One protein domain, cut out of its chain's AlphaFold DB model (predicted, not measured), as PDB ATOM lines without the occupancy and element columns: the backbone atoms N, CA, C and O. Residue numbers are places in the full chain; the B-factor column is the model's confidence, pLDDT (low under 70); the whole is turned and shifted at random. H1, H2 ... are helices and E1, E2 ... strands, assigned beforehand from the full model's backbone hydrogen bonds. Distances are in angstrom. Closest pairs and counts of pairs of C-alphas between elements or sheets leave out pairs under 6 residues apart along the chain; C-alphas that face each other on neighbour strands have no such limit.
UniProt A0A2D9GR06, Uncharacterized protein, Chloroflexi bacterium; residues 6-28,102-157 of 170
ATOM      1  N   LYS A   6     117.456 138.237 109.315       65.94
ATOM      2  CA  LYS A   6     118.359 137.125 109.661       65.94
ATOM      3  C   LYS A   6     118.074 135.811 108.913       65.94
ATOM      4  O   LYS A   6     118.877 134.896 109.009       65.94
ATOM      5  N   LEU A   7     116.920 135.682 108.250       69.81
ATOM      6  CA  LEU A   7     116.585 134.499 107.448       69.81
ATOM      7  C   LEU A   7     117.222 134.537 106.054       69.81
ATOM      8  O   LEU A   7     117.379 133.490 105.440       69.81
ATOM      9  N   TYR A   8     117.559 135.732 105.566       67.56
ATOM     10  CA  TYR A   8     118.050 135.954 104.203       67.56
ATOM     11  C   TYR A   8     119.535 136.308 104.170       67.56
ATOM     12  O   TYR A   8     120.218 136.008 103.199       67.56
ATOM     13  N   PHE A   9     120.039 136.906 105.249       67.31
ATOM     14  CA  PHE A   9     121.438 137.284 105.384       67.31
ATOM     15  C   PHE A   9     122.081 136.456 106.495       67.31
ATOM     16  O   PHE A   9     121.517 136.345 107.589       67.31
ATOM     17  N   SER A  10     123.251 135.877 106.203       63.56
ATOM     18  CA  SER A  10     124.108 135.176 107.166       63.56
ATOM     19  C   SER A  10     124.596 136.121 108.277       63.56
ATOM     20  O   SER A  10     124.119 137.251 108.417       63.56
ATOM     21  N   GLU A  11     125.541 135.675 109.110       62.59
ATOM     22  CA  GLU A  11     126.171 136.556 110.096       62.59
ATOM     23  C   GLU A  11     126.659 137.848 109.418       62.59
ATOM     24  O   GLU A  11     127.294 137.811 108.363       62.59
ATOM     25  N   LYS A  12     126.255 138.999 109.969       70.94
ATOM     26  CA  LYS A  12     126.443 140.295 109.315       70.94
ATOM     27  C   LYS A  12     127.923 140.663 109.321       70.94
ATOM     28  O   LYS A  12     128.440 141.111 110.343       70.94
ATOM     29  N   VAL A  13     128.570 140.534 108.170       85.50
ATOM     30  CA  VAL A  13     129.850 141.191 107.901       85.50
ATOM     31  C   VAL A  13     129.570 142.669 107.632       85.50
ATOM     32  O   VAL A  13     128.567 143.011 107.004       85.50
ATOM     33  N   TYR A  14     130.421 143.549 108.152       90.25
ATOM     34  CA  TYR A  14     130.259 144.995 108.029       90.25
ATOM     35  C   TYR A  14     131.436 145.610 107.273       90.25
ATOM     36  O   TYR A  14     132.588 145.300 107.567       90.25
ATOM     37  N   HIS A  15     131.136 146.539 106.370       92.88
ATOM     38  CA  HIS A  15     132.097 147.464 105.785       92.88
ATOM     39  C   HIS A  15     132.070 148.783 106.571       92.88
ATOM     40  O   HIS A  15     130.992 149.278 106.907       92.88
ATOM     41  N   SER A  16     133.235 149.332 106.919       94.12
ATOM     42  CA  SER A  16     133.332 150.536 107.758       94.12
ATOM     43  C   SER A  16     133.723 151.746 106.920       94.12
ATOM     44  O   SER A  16     134.747 151.716 106.249       94.12
ATOM     45  N   ILE A  17     132.932 152.813 107.015       94.38
ATOM     46  CA  ILE A  17     133.196 154.119 106.402       94.38
ATOM     47  C   ILE A  17     132.963 155.146 107.505       94.38
ATOM     48  O   ILE A  17     131.839 155.603 107.709       94.38
ATOM     49  N   GLU A  18     133.997 155.435 108.295       92.12
ATOM     50  CA  GLU A  18     133.837 156.206 109.531       92.12
ATOM     51  C   GLU A  18     133.155 157.569 109.290       92.12
ATOM     52  O   GLU A  18     133.533 158.286 108.359       92.12
ATOM     53  N   PRO A  19     132.166 157.951 110.125       93.75
ATOM     54  CA  PRO A  19     131.765 157.330 111.401       93.75
ATOM     55  C   PRO A  19     130.734 156.188 111.284       93.75
ATOM     56  O   PRO A  19     130.230 155.702 112.301       93.75
ATOM     57  N   PHE A  20     130.401 155.767 110.068       96.69
ATOM     58  CA  PHE A  20     129.367 154.784 109.778       96.69
ATOM     59  C   PHE A  20     129.936 153.381 109.567       96.69
ATOM     60  O   PHE A  20     131.119 153.167 109.287       96.69
ATOM     61  N   ARG A  21     129.049 152.398 109.651       95.19
ATOM     62  CA  ARG A  21     129.278 151.067 109.098       95.19
ATOM     63  C   ARG A  21     128.031 150.573 108.390       95.19
ATOM     64  O   ARG A  21     126.912 150.939 108.753       95.19
ATOM     65  N   PHE A  22     128.237 149.681 107.436       94.06
ATOM     66  CA  PHE A  22     127.191 149.148 106.582       94.06
ATOM     67  C   PHE A  22     127.271 147.624 106.572       94.06
ATOM     68  O   PHE A  22     128.355 147.078 106.360       94.06
ATOM     69  N   PRO A  23     126.166 146.908 106.819       91.31
ATOM     70  CA  PRO A  23     126.137 145.475 106.593       91.31
ATOM     71  C   PRO A  23     126.299 145.170 105.095       91.31
ATOM     72  O   PRO A  23     125.656 145.800 104.250       91.31
ATOM     73  N   ILE A  24     127.153 144.195 104.793       89.81
ATOM     74  CA  ILE A  24     127.413 143.685 103.444       89.81
ATOM     75  C   ILE A  24     126.362 142.626 103.127       89.81
ATOM     76  O   ILE A  24     126.245 141.638 103.857       89.81
ATOM     77  N   TYR A  25     125.608 142.827 102.047       87.50
ATOM     78  CA  TYR A  25     124.602 141.873 101.577       87.50
ATOM     79  C   TYR A  25     124.956 141.268 100.222       87.50
ATOM     80  O   TYR A  25     124.445 140.193  99.914       87.50
ATOM     81  N   LYS A  26     125.860 141.900  99.460       87.69
ATOM     82  CA  LYS A  26     126.162 141.561  98.061       87.69
ATOM     83  C   LYS A  26     124.902 141.536  97.178       87.69
ATOM     84  O   LYS A  26     124.870 140.819  96.183       87.69
ATOM     85  N   ASP A  27     123.871 142.273  97.588       86.25
ATOM     86  CA  ASP A  27     122.573 142.396  96.922       86.25
ATOM     87  C   ASP A  27     121.799 143.587  97.517       86.25
ATOM     88  O   ASP A  27     122.136 144.087  98.595       86.25
ATOM     89  N   LEU A  28     120.731 144.028  96.854       86.38
ATOM     90  CA  LEU A  28     119.796 145.034  97.357       86.38
ATOM     91  C   LEU A  28     118.686 144.395  98.191       86.38
ATOM     92  O   LEU A  28     118.081 143.401  97.795       86.38
ATOM     93  N   ALA A 102     125.295 164.739  90.699       81.88
ATOM     94  CA  ALA A 102     125.479 165.028  92.120       81.88
ATOM     95  C   ALA A 102     124.209 164.793  92.962       81.88
ATOM     96  O   ALA A 102     124.278 164.162  94.013       81.88
ATOM     97  N   GLU A 103     123.043 165.241  92.494       84.38
ATOM     98  CA  GLU A 103     121.767 165.024  93.185       84.38
ATOM     99  C   GLU A 103     121.382 163.539  93.159       84.38
ATOM    100  O   GLU A 103     120.957 162.999  94.174       84.38
ATOM    101  N   GLN A 104     121.619 162.830  92.051       85.56
ATOM    102  CA  GLN A 104     121.415 161.379  91.990       85.56
ATOM    103  C   GLN A 104     122.278 160.648  93.025       85.56
ATOM    104  O   GLN A 104     121.785 159.753  93.714       85.56
ATOM    105  N   LYS A 105     123.550 161.042  93.158       90.94
ATOM    106  CA  LYS A 105     124.452 160.511  94.185       90.94
ATOM    107  C   LYS A 105     123.879 160.747  95.586       90.94
ATOM    108  O   LYS A 105     123.784 159.800  96.361       90.94
ATOM    109  N   ILE A 106     123.431 161.969  95.881       94.38
ATOM    110  CA  ILE A 106     122.810 162.330  97.166       94.38
ATOM    111  C   ILE A 106     121.562 161.480  97.443       94.38
ATOM    112  O   ILE A 106     121.429 160.930  98.536       94.38
ATOM    113  N   GLN A 107     120.665 161.322  96.469       93.31
ATOM    114  CA  GLN A 107     119.447 160.518  96.622       93.31
ATOM    115  C   GLN A 107     119.778 159.043  96.893       93.31
ATOM    116  O   GLN A 107     119.218 158.435  97.804       93.31
ATOM    117  N   MET A 108     120.737 158.484  96.148       92.94
ATOM    118  CA  MET A 108     121.183 157.098  96.307       92.94
ATOM    119  C   MET A 108     121.807 156.859  97.685       92.94
ATOM    120  O   MET A 108     121.450 155.902  98.370       92.94
ATOM    121  N   VAL A 109     122.710 157.745  98.116       96.50
ATOM    122  CA  VAL A 109     123.343 157.649  99.435       96.50
ATOM    123  C   VAL A 109     122.300 157.799 100.537       96.50
ATOM    124  O   VAL A 109     122.253 156.959 101.428       96.50
ATOM    125  N   THR A 110     121.396 158.777 100.442       96.81
ATOM    126  CA  THR A 110     120.304 158.968 101.415       96.81
ATOM    127  C   THR A 110     119.465 157.702 101.580       96.81
ATOM    128  O   THR A 110     119.170 157.289 102.702       96.81
ATOM    129  N   LEU A 111     119.101 157.060 100.465       95.19
ATOM    130  CA  LEU A 111     118.350 155.810 100.474       95.19
ATOM    131  C   LEU A 111     119.098 154.729 101.269       95.19
ATOM    132  O   LEU A 111     118.542 154.154 102.202       95.19
ATOM    133  N   PHE A 112     120.372 154.497 100.963       95.38
ATOM    134  CA  PHE A 112     121.171 153.483 101.657       95.38
ATOM    135  C   PHE A 112     121.454 153.826 103.119       95.38
ATOM    136  O   PHE A 112     121.473 152.926 103.961       95.38
ATOM    137  N   MET A 113     121.611 155.108 103.450       96.69
ATOM    138  CA  MET A 113     121.756 155.555 104.833       96.69
ATOM    139  C   MET A 113     120.548 155.127 105.673       96.69
ATOM    140  O   MET A 113     120.719 154.485 106.709       96.69
ATOM    141  N   ARG A 114     119.327 155.354 105.172       94.88
ATOM    142  CA  ARG A 114     118.085 154.959 105.860       94.88
ATOM    143  C   ARG A 114     117.967 153.455 106.094       94.88
ATOM    144  O   ARG A 114     117.478 153.015 107.136       94.88
ATOM    145  N   TYR A 115     118.369 152.654 105.110       91.50
ATOM    146  CA  TYR A 115     118.169 151.207 105.165       91.50
ATOM    147  C   TYR A 115     119.292 150.460 105.890       91.50
ATOM    148  O   TYR A 115     119.015 149.445 106.543       91.50
ATOM    149  N   ARG A 116     120.535 150.953 105.810       91.81
ATOM    150  CA  ARG A 116     121.728 150.187 106.201       91.81
ATOM    151  C   ARG A 116     122.656 150.871 107.177       91.81
ATOM    152  O   ARG A 116     123.326 150.150 107.916       91.81
ATOM    153  N   ALA A 117     122.753 152.197 107.150       94.69
ATOM    154  CA  ALA A 117     123.784 152.860 107.929       94.69
ATOM    155  C   ALA A 117     123.553 152.628 109.415       94.69
ATOM    156  O   ALA A 117     122.465 152.855 109.952       94.69
ATOM    157  N   GLU A 118     124.616 152.186 110.072       95.19
ATOM    158  CA  GLU A 118     124.712 152.187 111.513       95.19
ATOM    159  C   GLU A 118     125.773 153.205 111.937       95.19
ATOM    160  O   GLU A 118     126.886 153.205 111.409       95.19
ATOM    161  N   ALA A 119     125.455 154.044 112.920       95.56
ATOM    162  CA  ALA A 119     126.415 154.918 113.593       95.56
ATOM    163  C   ALA A 119     126.535 154.538 115.070       95.56
ATOM    164  O   ALA A 119     125.653 153.886 115.637       95.56
ATOM    165  N   LYS A 120     127.641 154.927 115.710       93.88
ATOM    166  CA  LYS A 120     127.799 154.747 117.156       93.88
ATOM    167  C   LYS A 120     127.004 155.807 117.917       93.88
ATOM    168  O   LYS A 120     127.345 156.982 117.868       93.88
ATOM    169  N   ASP A 121     126.046 155.362 118.721       90.81
ATOM    170  CA  ASP A 121     125.436 156.131 119.806       90.81
ATOM    171  C   ASP A 121     125.737 155.440 121.146       90.81
ATOM    172  O   ASP A 121     125.453 154.255 121.331       90.81
ATOM    173  N   ARG A 122     126.369 156.154 122.087       86.81
ATOM    174  CA  ARG A 122     126.742 155.640 123.426       86.81
ATOM    175  C   ARG A 122     127.375 154.233 123.395       86.81
ATOM    176  O   ARG A 122     126.986 153.345 124.155       86.81
ATOM    177  N   ASN A 123     128.359 154.035 122.512       88.00
ATOM    178  CA  ASN A 123     129.073 152.767 122.266       88.00
ATOM    179  C   ASN A 123     128.223 151.611 121.712       88.00
ATOM    180  O   ASN A 123     128.681 150.467 121.686       88.00
ATOM    181  N   LYS A 124     127.010 151.886 121.238       92.06
ATOM    182  CA  LYS A 124     126.166 150.923 120.536       92.06
ATOM    183  C   LYS A 124     125.960 151.378 119.106       92.06
ATOM    184  O   LYS A 124     125.776 152.557 118.839       92.06
ATOM    185  N   TRP A 125     125.994 150.429 118.188       92.81
ATOM    186  CA  TRP A 125     125.658 150.694 116.801       92.81
ATOM    187  C   TRP A 125     124.142 150.744 116.649       92.81
ATOM    188  O   TRP A 125     123.447 149.802 117.044       92.81
ATOM    189  N   VAL A 126     123.640 151.855 116.122       93.75
ATOM    190  CA  VAL A 126     122.214 152.116 115.924       93.75
ATOM    191  C   VAL A 126     121.955 152.457 114.467       93.75
ATOM    192  O   VAL A 126     122.764 153.133 113.838       93.75
ATOM    193  N   LEU A 127     120.839 151.960 113.931       93.44
ATOM    194  CA  LEU A 127     120.394 152.286 112.577       93.44
ATOM    195  C   LEU A 127     119.943 153.746 112.496       93.44
ATOM    196  O   LEU A 127     119.448 154.283 113.487       93.44
ATOM    197  N   LEU A 128     120.026 154.322 111.297       94.75
ATOM    198  CA  LEU A 128     119.646 155.709 111.003       94.75
ATOM    199  C   LEU A 128     118.425 155.792 110.060       94.75
ATOM    200  O   LEU A 128     118.530 156.334 108.961       94.75
ATOM    201  N   PRO A 129     117.257 155.221 110.420       93.62
ATOM    202  CA  PRO A 129     116.109 155.123 109.511       93.62
ATOM    203  C   PRO A 129     115.469 156.472 109.152       93.62
ATOM    204  O   PRO A 129     114.739 156.555 108.166       93.62
ATOM    205  N   ASP A 130     115.714 157.505 109.953       94.69
ATOM    206  CA  ASP A 130     115.218 158.871 109.802       94.69
ATOM    207  C   ASP A 130     116.182 159.795 109.039       94.69
ATOM    208  O   ASP A 130     115.846 160.957 108.825       94.69
ATOM    209  N   TRP A 131     117.327 159.279 108.567       96.56
ATOM    210  CA  TRP A 131     118.325 160.042 107.810       96.56
ATOM    211  C   TRP A 131     117.702 160.796 106.627       96.56
ATOM    212  O   TRP A 131     117.038 160.205 105.773       96.56
ATOM    213  N   SER A 132     117.887 162.105 106.553       96.94
ATOM    214  CA  SER A 132     117.269 162.974 105.551       96.94
ATOM    215  C   SER A 132     118.171 163.226 104.340       96.94
ATOM    216  O   SER A 132     119.331 162.816 104.290       96.94
ATOM    217  N   VAL A 133     117.618 163.882 103.316       94.69
ATOM    218  CA  VAL A 133     118.414 164.322 102.160       94.69
ATOM    219  C   VAL A 133     119.359 165.446 102.591       94.69
ATOM    220  O   VAL A 133     120.494 165.518 102.129       94.69
ATOM    221  N   GLU A 134     118.898 166.300 103.501       96.62
ATOM    222  CA  GLU A 134     119.641 167.406 104.092       96.62
ATOM    223  C   GLU A 134     120.876 166.893 104.843       96.62
ATOM    224  O   GLU A 134     121.973 167.390 104.598       96.62
ATOM    225  N   ASP A 135     120.738 165.818 105.624       97.06
ATOM    226  CA  ASP A 135     121.871 165.182 106.314       97.06
ATOM    227  C   ASP A 135     122.937 164.682 105.322       97.06
ATOM    228  O   ASP A 135     124.140 164.825 105.543       97.06
ATOM    229  N   THR A 136     122.512 164.129 104.179       96.94
ATOM    230  CA  THR A 136     123.436 163.710 103.112       96.94
ATOM    231  C   THR A 136     124.103 164.901 102.421       96.94
ATOM    232  O   THR A 136     125.254 164.793 102.007       96.94
ATOM    233  N   ARG A 137     123.419 166.046 102.290       94.69
ATOM    234  CA  ARG A 137     123.999 167.264 101.694       94.69
ATOM    235  C   ARG A 137     125.073 167.898 102.573       94.69
ATOM    236  O   ARG A 137     126.001 168.499 102.041       94.69
ATOM    237  N   GLU A 138     124.960 167.756 103.889       96.12
ATOM    238  CA  GLU A 138     125.967 168.231 104.846       96.12
ATOM    239  C   GLU A 138     127.154 167.263 105.004       96.12
ATOM    240  O   GLU A 138     128.167 167.596 105.628       96.12
ATOM    241  N   MET A 139     127.068 166.067 104.415       94.88
ATOM    242  CA  MET A 139     128.120 165.060 104.471       94.88
ATOM    243  C   MET A 139     129.385 165.514 103.718       94.88
ATOM    244  O   MET A 139     129.298 166.000 102.588       94.88
ATOM    245  N   PRO A 140     130.593 165.288 104.277       95.44
ATOM    246  CA  PRO A 140     131.838 165.515 103.551       95.44
ATOM    247  C   PRO A 140     131.882 164.729 102.236       95.44
ATOM    248  O   PRO A 140     131.576 163.535 102.217       95.44
ATOM    249  N   SER A 141     132.350 165.369 101.159       92.62
ATOM    250  CA  SER A 141     132.386 164.773  99.813       92.62
ATOM    251  C   SER A 141     133.099 163.421  99.770       92.62
ATOM    252  O   SER A 141     132.621 162.508  99.109       92.62
ATOM    253  N   ARG A 142     134.188 163.269 100.533       95.12
ATOM    254  CA  ARG A 142     134.930 162.007 100.646       95.12
ATOM    255  C   ARG A 142     134.051 160.866 101.167       95.12
ATOM    256  O   ARG A 142     134.034 159.797 100.585       95.12
ATOM    257  N   ILE A 143     133.291 161.105 102.237       96.31
ATOM    258  CA  ILE A 143     132.409 160.084 102.824       96.31
ATOM    259  C   ILE A 143     131.256 159.776 101.863       96.31
ATOM    260  O   ILE A 143     130.900 158.616 101.679       96.31
ATOM    261  N   LEU A 144     130.702 160.805 101.213       96.00
ATOM    262  CA  LEU A 144     129.664 160.640 100.197       96.00
ATOM    263  C   LEU A 144     130.144 159.748  99.039       96.00
ATOM    264  O   LEU A 144     129.387 158.913  98.549       96.00
ATOM    265  N   GLU A 145     131.388 159.931  98.598       95.50
ATOM    266  CA  GLU A 145     132.020 159.130  97.547       95.50
ATOM    267  C   GLU A 145     132.265 157.691  97.989       95.50
ATOM    268  O   GLU A 145     131.810 156.790  97.287       95.50
ATOM    269  N   ASP A 146     132.863 157.482  99.163       96.94
ATOM    270  CA  ASP A 146     133.108 156.149  99.727       96.94
ATOM    271  C   ASP A 146     131.791 155.349  99.847       96.94
ATOM    272  O   ASP A 146     131.709 154.179  99.466       96.94
ATOM    273  N   ILE A 147     130.715 155.983 100.337       97.00
ATOM    274  CA  ILE A 147     129.405 155.320 100.458       97.00
ATOM    275  C   ILE A 147     128.816 155.037  99.076       97.00
ATOM    276  O   ILE A 147     128.246 153.969  98.855       97.00
ATOM    277  N   PHE A 148     128.931 155.971  98.134       95.06
ATOM    278  CA  PHE A 148     128.426 155.758  96.781       95.06
ATOM    279  C   PHE A 148     129.162 154.625  96.054       95.06
ATOM    280  O   PHE A 148     128.534 153.857  95.323       95.06
ATOM    281  N   GLU A 149     130.464 154.483  96.280       95.12
ATOM    282  CA  GLU A 149     131.255 153.366  95.772       95.12
ATOM    283  C   GLU A 149     130.808 152.034  96.391       95.12
ATOM    284  O   GLU A 149     130.514 151.090  95.656       95.12
ATOM    285  N   PHE A 150     130.622 151.991  97.715       95.12
ATOM    286  CA  PHE A 150     130.055 150.833  98.412       95.12
ATOM    287  C   PHE A 150     128.693 150.408  97.833       95.12
ATOM    288  O   PHE A 150     128.445 149.222  97.615       95.12
ATOM    289  N   ILE A 151     127.816 151.369  97.524       93.88
ATOM    290  CA  ILE A 151     126.538 151.102  96.844       93.88
ATOM    291  C   ILE A 151     126.772 150.469  95.468       93.88
ATOM    292  O   ILE A 151     126.043 149.561  95.065       93.88
ATOM    293  N   GLY A 152     127.778 150.953  94.738       92.25
ATOM    294  CA  GLY A 152     128.211 150.377  93.473       92.25
ATOM    295  C   GLY A 152     128.603 148.908  93.614       92.25
ATOM    296  O   GLY A 152     128.138 148.092  92.818       92.25
ATOM    297  N   TRP A 153     129.378 148.560  94.641       93.88
ATOM    298  CA  TRP A 153     129.792 147.179  94.911       93.88
ATOM    299  C   TRP A 153     128.616 146.264  95.258       93.88
ATOM    300  O   TRP A 153     128.489 145.172  94.709       93.88
ATOM    301  N   GLU A 154     127.699 146.727  96.109       91.00
ATOM    302  CA  GLU A 154     126.501 145.964  96.478       91.00
ATOM    303  C   GLU A 154     125.571 145.692  95.287       91.00
ATOM    304  O   GLU A 154     124.846 144.702  95.292       91.00
ATOM    305  N   ARG A 155     125.591 146.554  94.266       88.62
ATOM    306  CA  ARG A 155     124.730 146.441  93.079       88.62
ATOM    307  C   ARG A 155     125.368 145.692  91.921       88.62
ATOM    308  O   ARG A 155     124.677 144.971  91.210       88.62
ATOM    309  N   ASN A 156     126.652 145.939  91.685       88.38
ATOM    310  CA  ASN A 156     127.332 145.539  90.454       88.38
ATOM    311  C   ASN A 156     128.387 144.453  90.685       88.38
ATOM    312  O   ASN A 156     128.978 143.974  89.721       88.38
ATOM    313  N   GLY A 157     128.609 144.061  91.940       86.81
ATOM    314  CA  GLY A 157     129.648 143.123  92.333       86.81
ATOM    315  C   GLY A 157     130.751 143.819  93.118       86.81
ATOM    316  O   GLY A 157     131.164 144.938  92.809       86.81
TER     317      GLY A 157
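What this domain is: This is residues 6 to 28 and 102 to 157 of the 170 residues of an uncharacterized protein of Chloroflexi bacterium (UniProt A0A2D9GR06). A small sheet of two hairpins side by side, E1 with E2 and E3 with E4, is curled like part of a barrel, and two helices, H1 and H3, cover one of its faces. H3 runs along the edge strand E1, while H1 stands up from the sheet with its last residues near E2 and crosses H3; the short helix H2 packs on H1, away from the sheet, and residues 6 to 12 trail away as a tail before E1. The 79 printed residues hold four named strands and three named helices, in the order E1 E2 H1 E3 E4 H2 H3; the sheet's order is E1 - E2 - E3 - E4, antiparallel throughout, and the class is mixed, helices and strands. The whole is compact, with a radius of gyration of the C-alphas of 12.3 A, and spans 34 by 34 by 19 A.

Where its parts are: The sheet has E1, residues 14 to 17, E2, residues 20 to 23, E3, residues 118 to 121, and E4, residues 124 to 127. E1 begins at C-alpha 14, (130.259, 144.995, 108.029). H1, residues 102 to 116, is 20.8 A long and ends at C-alpha 116, (121.728, 150.187, 106.201). H2 is residues 133 to 137. H3, residues 141 to 156, is 22.0 A long and ends at C-alpha 156, (127.332, 145.539, 90.454).

How they stand to each other: The sheet is only just strongly twisted, its C-alphas lying up to 4.5 A off its best plane. In the hairpin of E1 and E2, N 15 and O 22 are 2.8 A apart, within hydrogen-bond range. The inner strands E2 and E3 are antiparallel at 134 degrees, with N 21 and O 118 at 2.9 A. In the hairpin of E3 and E4, N 121 and O 124 are 2.8 A apart. H1 and H3 lie on the same face, in two layers, helices on one face of a sheet. H3 lies over E1, at a height of 10.4 A over the sheet and at 9 degrees to E1 on the local plane; their closest C-alphas, Ile 17 and Asp 146, are 7.0 A apart. H1 lies over E2 and stands up from the sheet at 50 degrees; the closest C-alphas of the two are those of Phe 22 and Arg 116, 5.6 A apart. H1 and H3 touch, only just about perpendicular at 71 degrees, H3 with residues 144 to 151 alone; the closest C-alphas are those of Val 109 and Phe 148, 6.0 A apart. H2 is not on the sheet; it touches residues 106 to 110 of H1, closest at the C-alphas of Thr 110 and Val 133, 5.7 A apart. In H1, H2 and H3 every O i to N i+4 pair is within hydrogen-bond range.

The domain as a whole: The two C-alphas farthest apart, those of Leu 7 and Ala 102, are 35.3 A apart. Residues 29 to 101 are not printed, and C-alphas 28 and 102 stand 21.4 A apart across this cut. The links that are printed whole are tight. The mean pLDDT of the printed part is 90.6, and residues 6 to 11 are under 70.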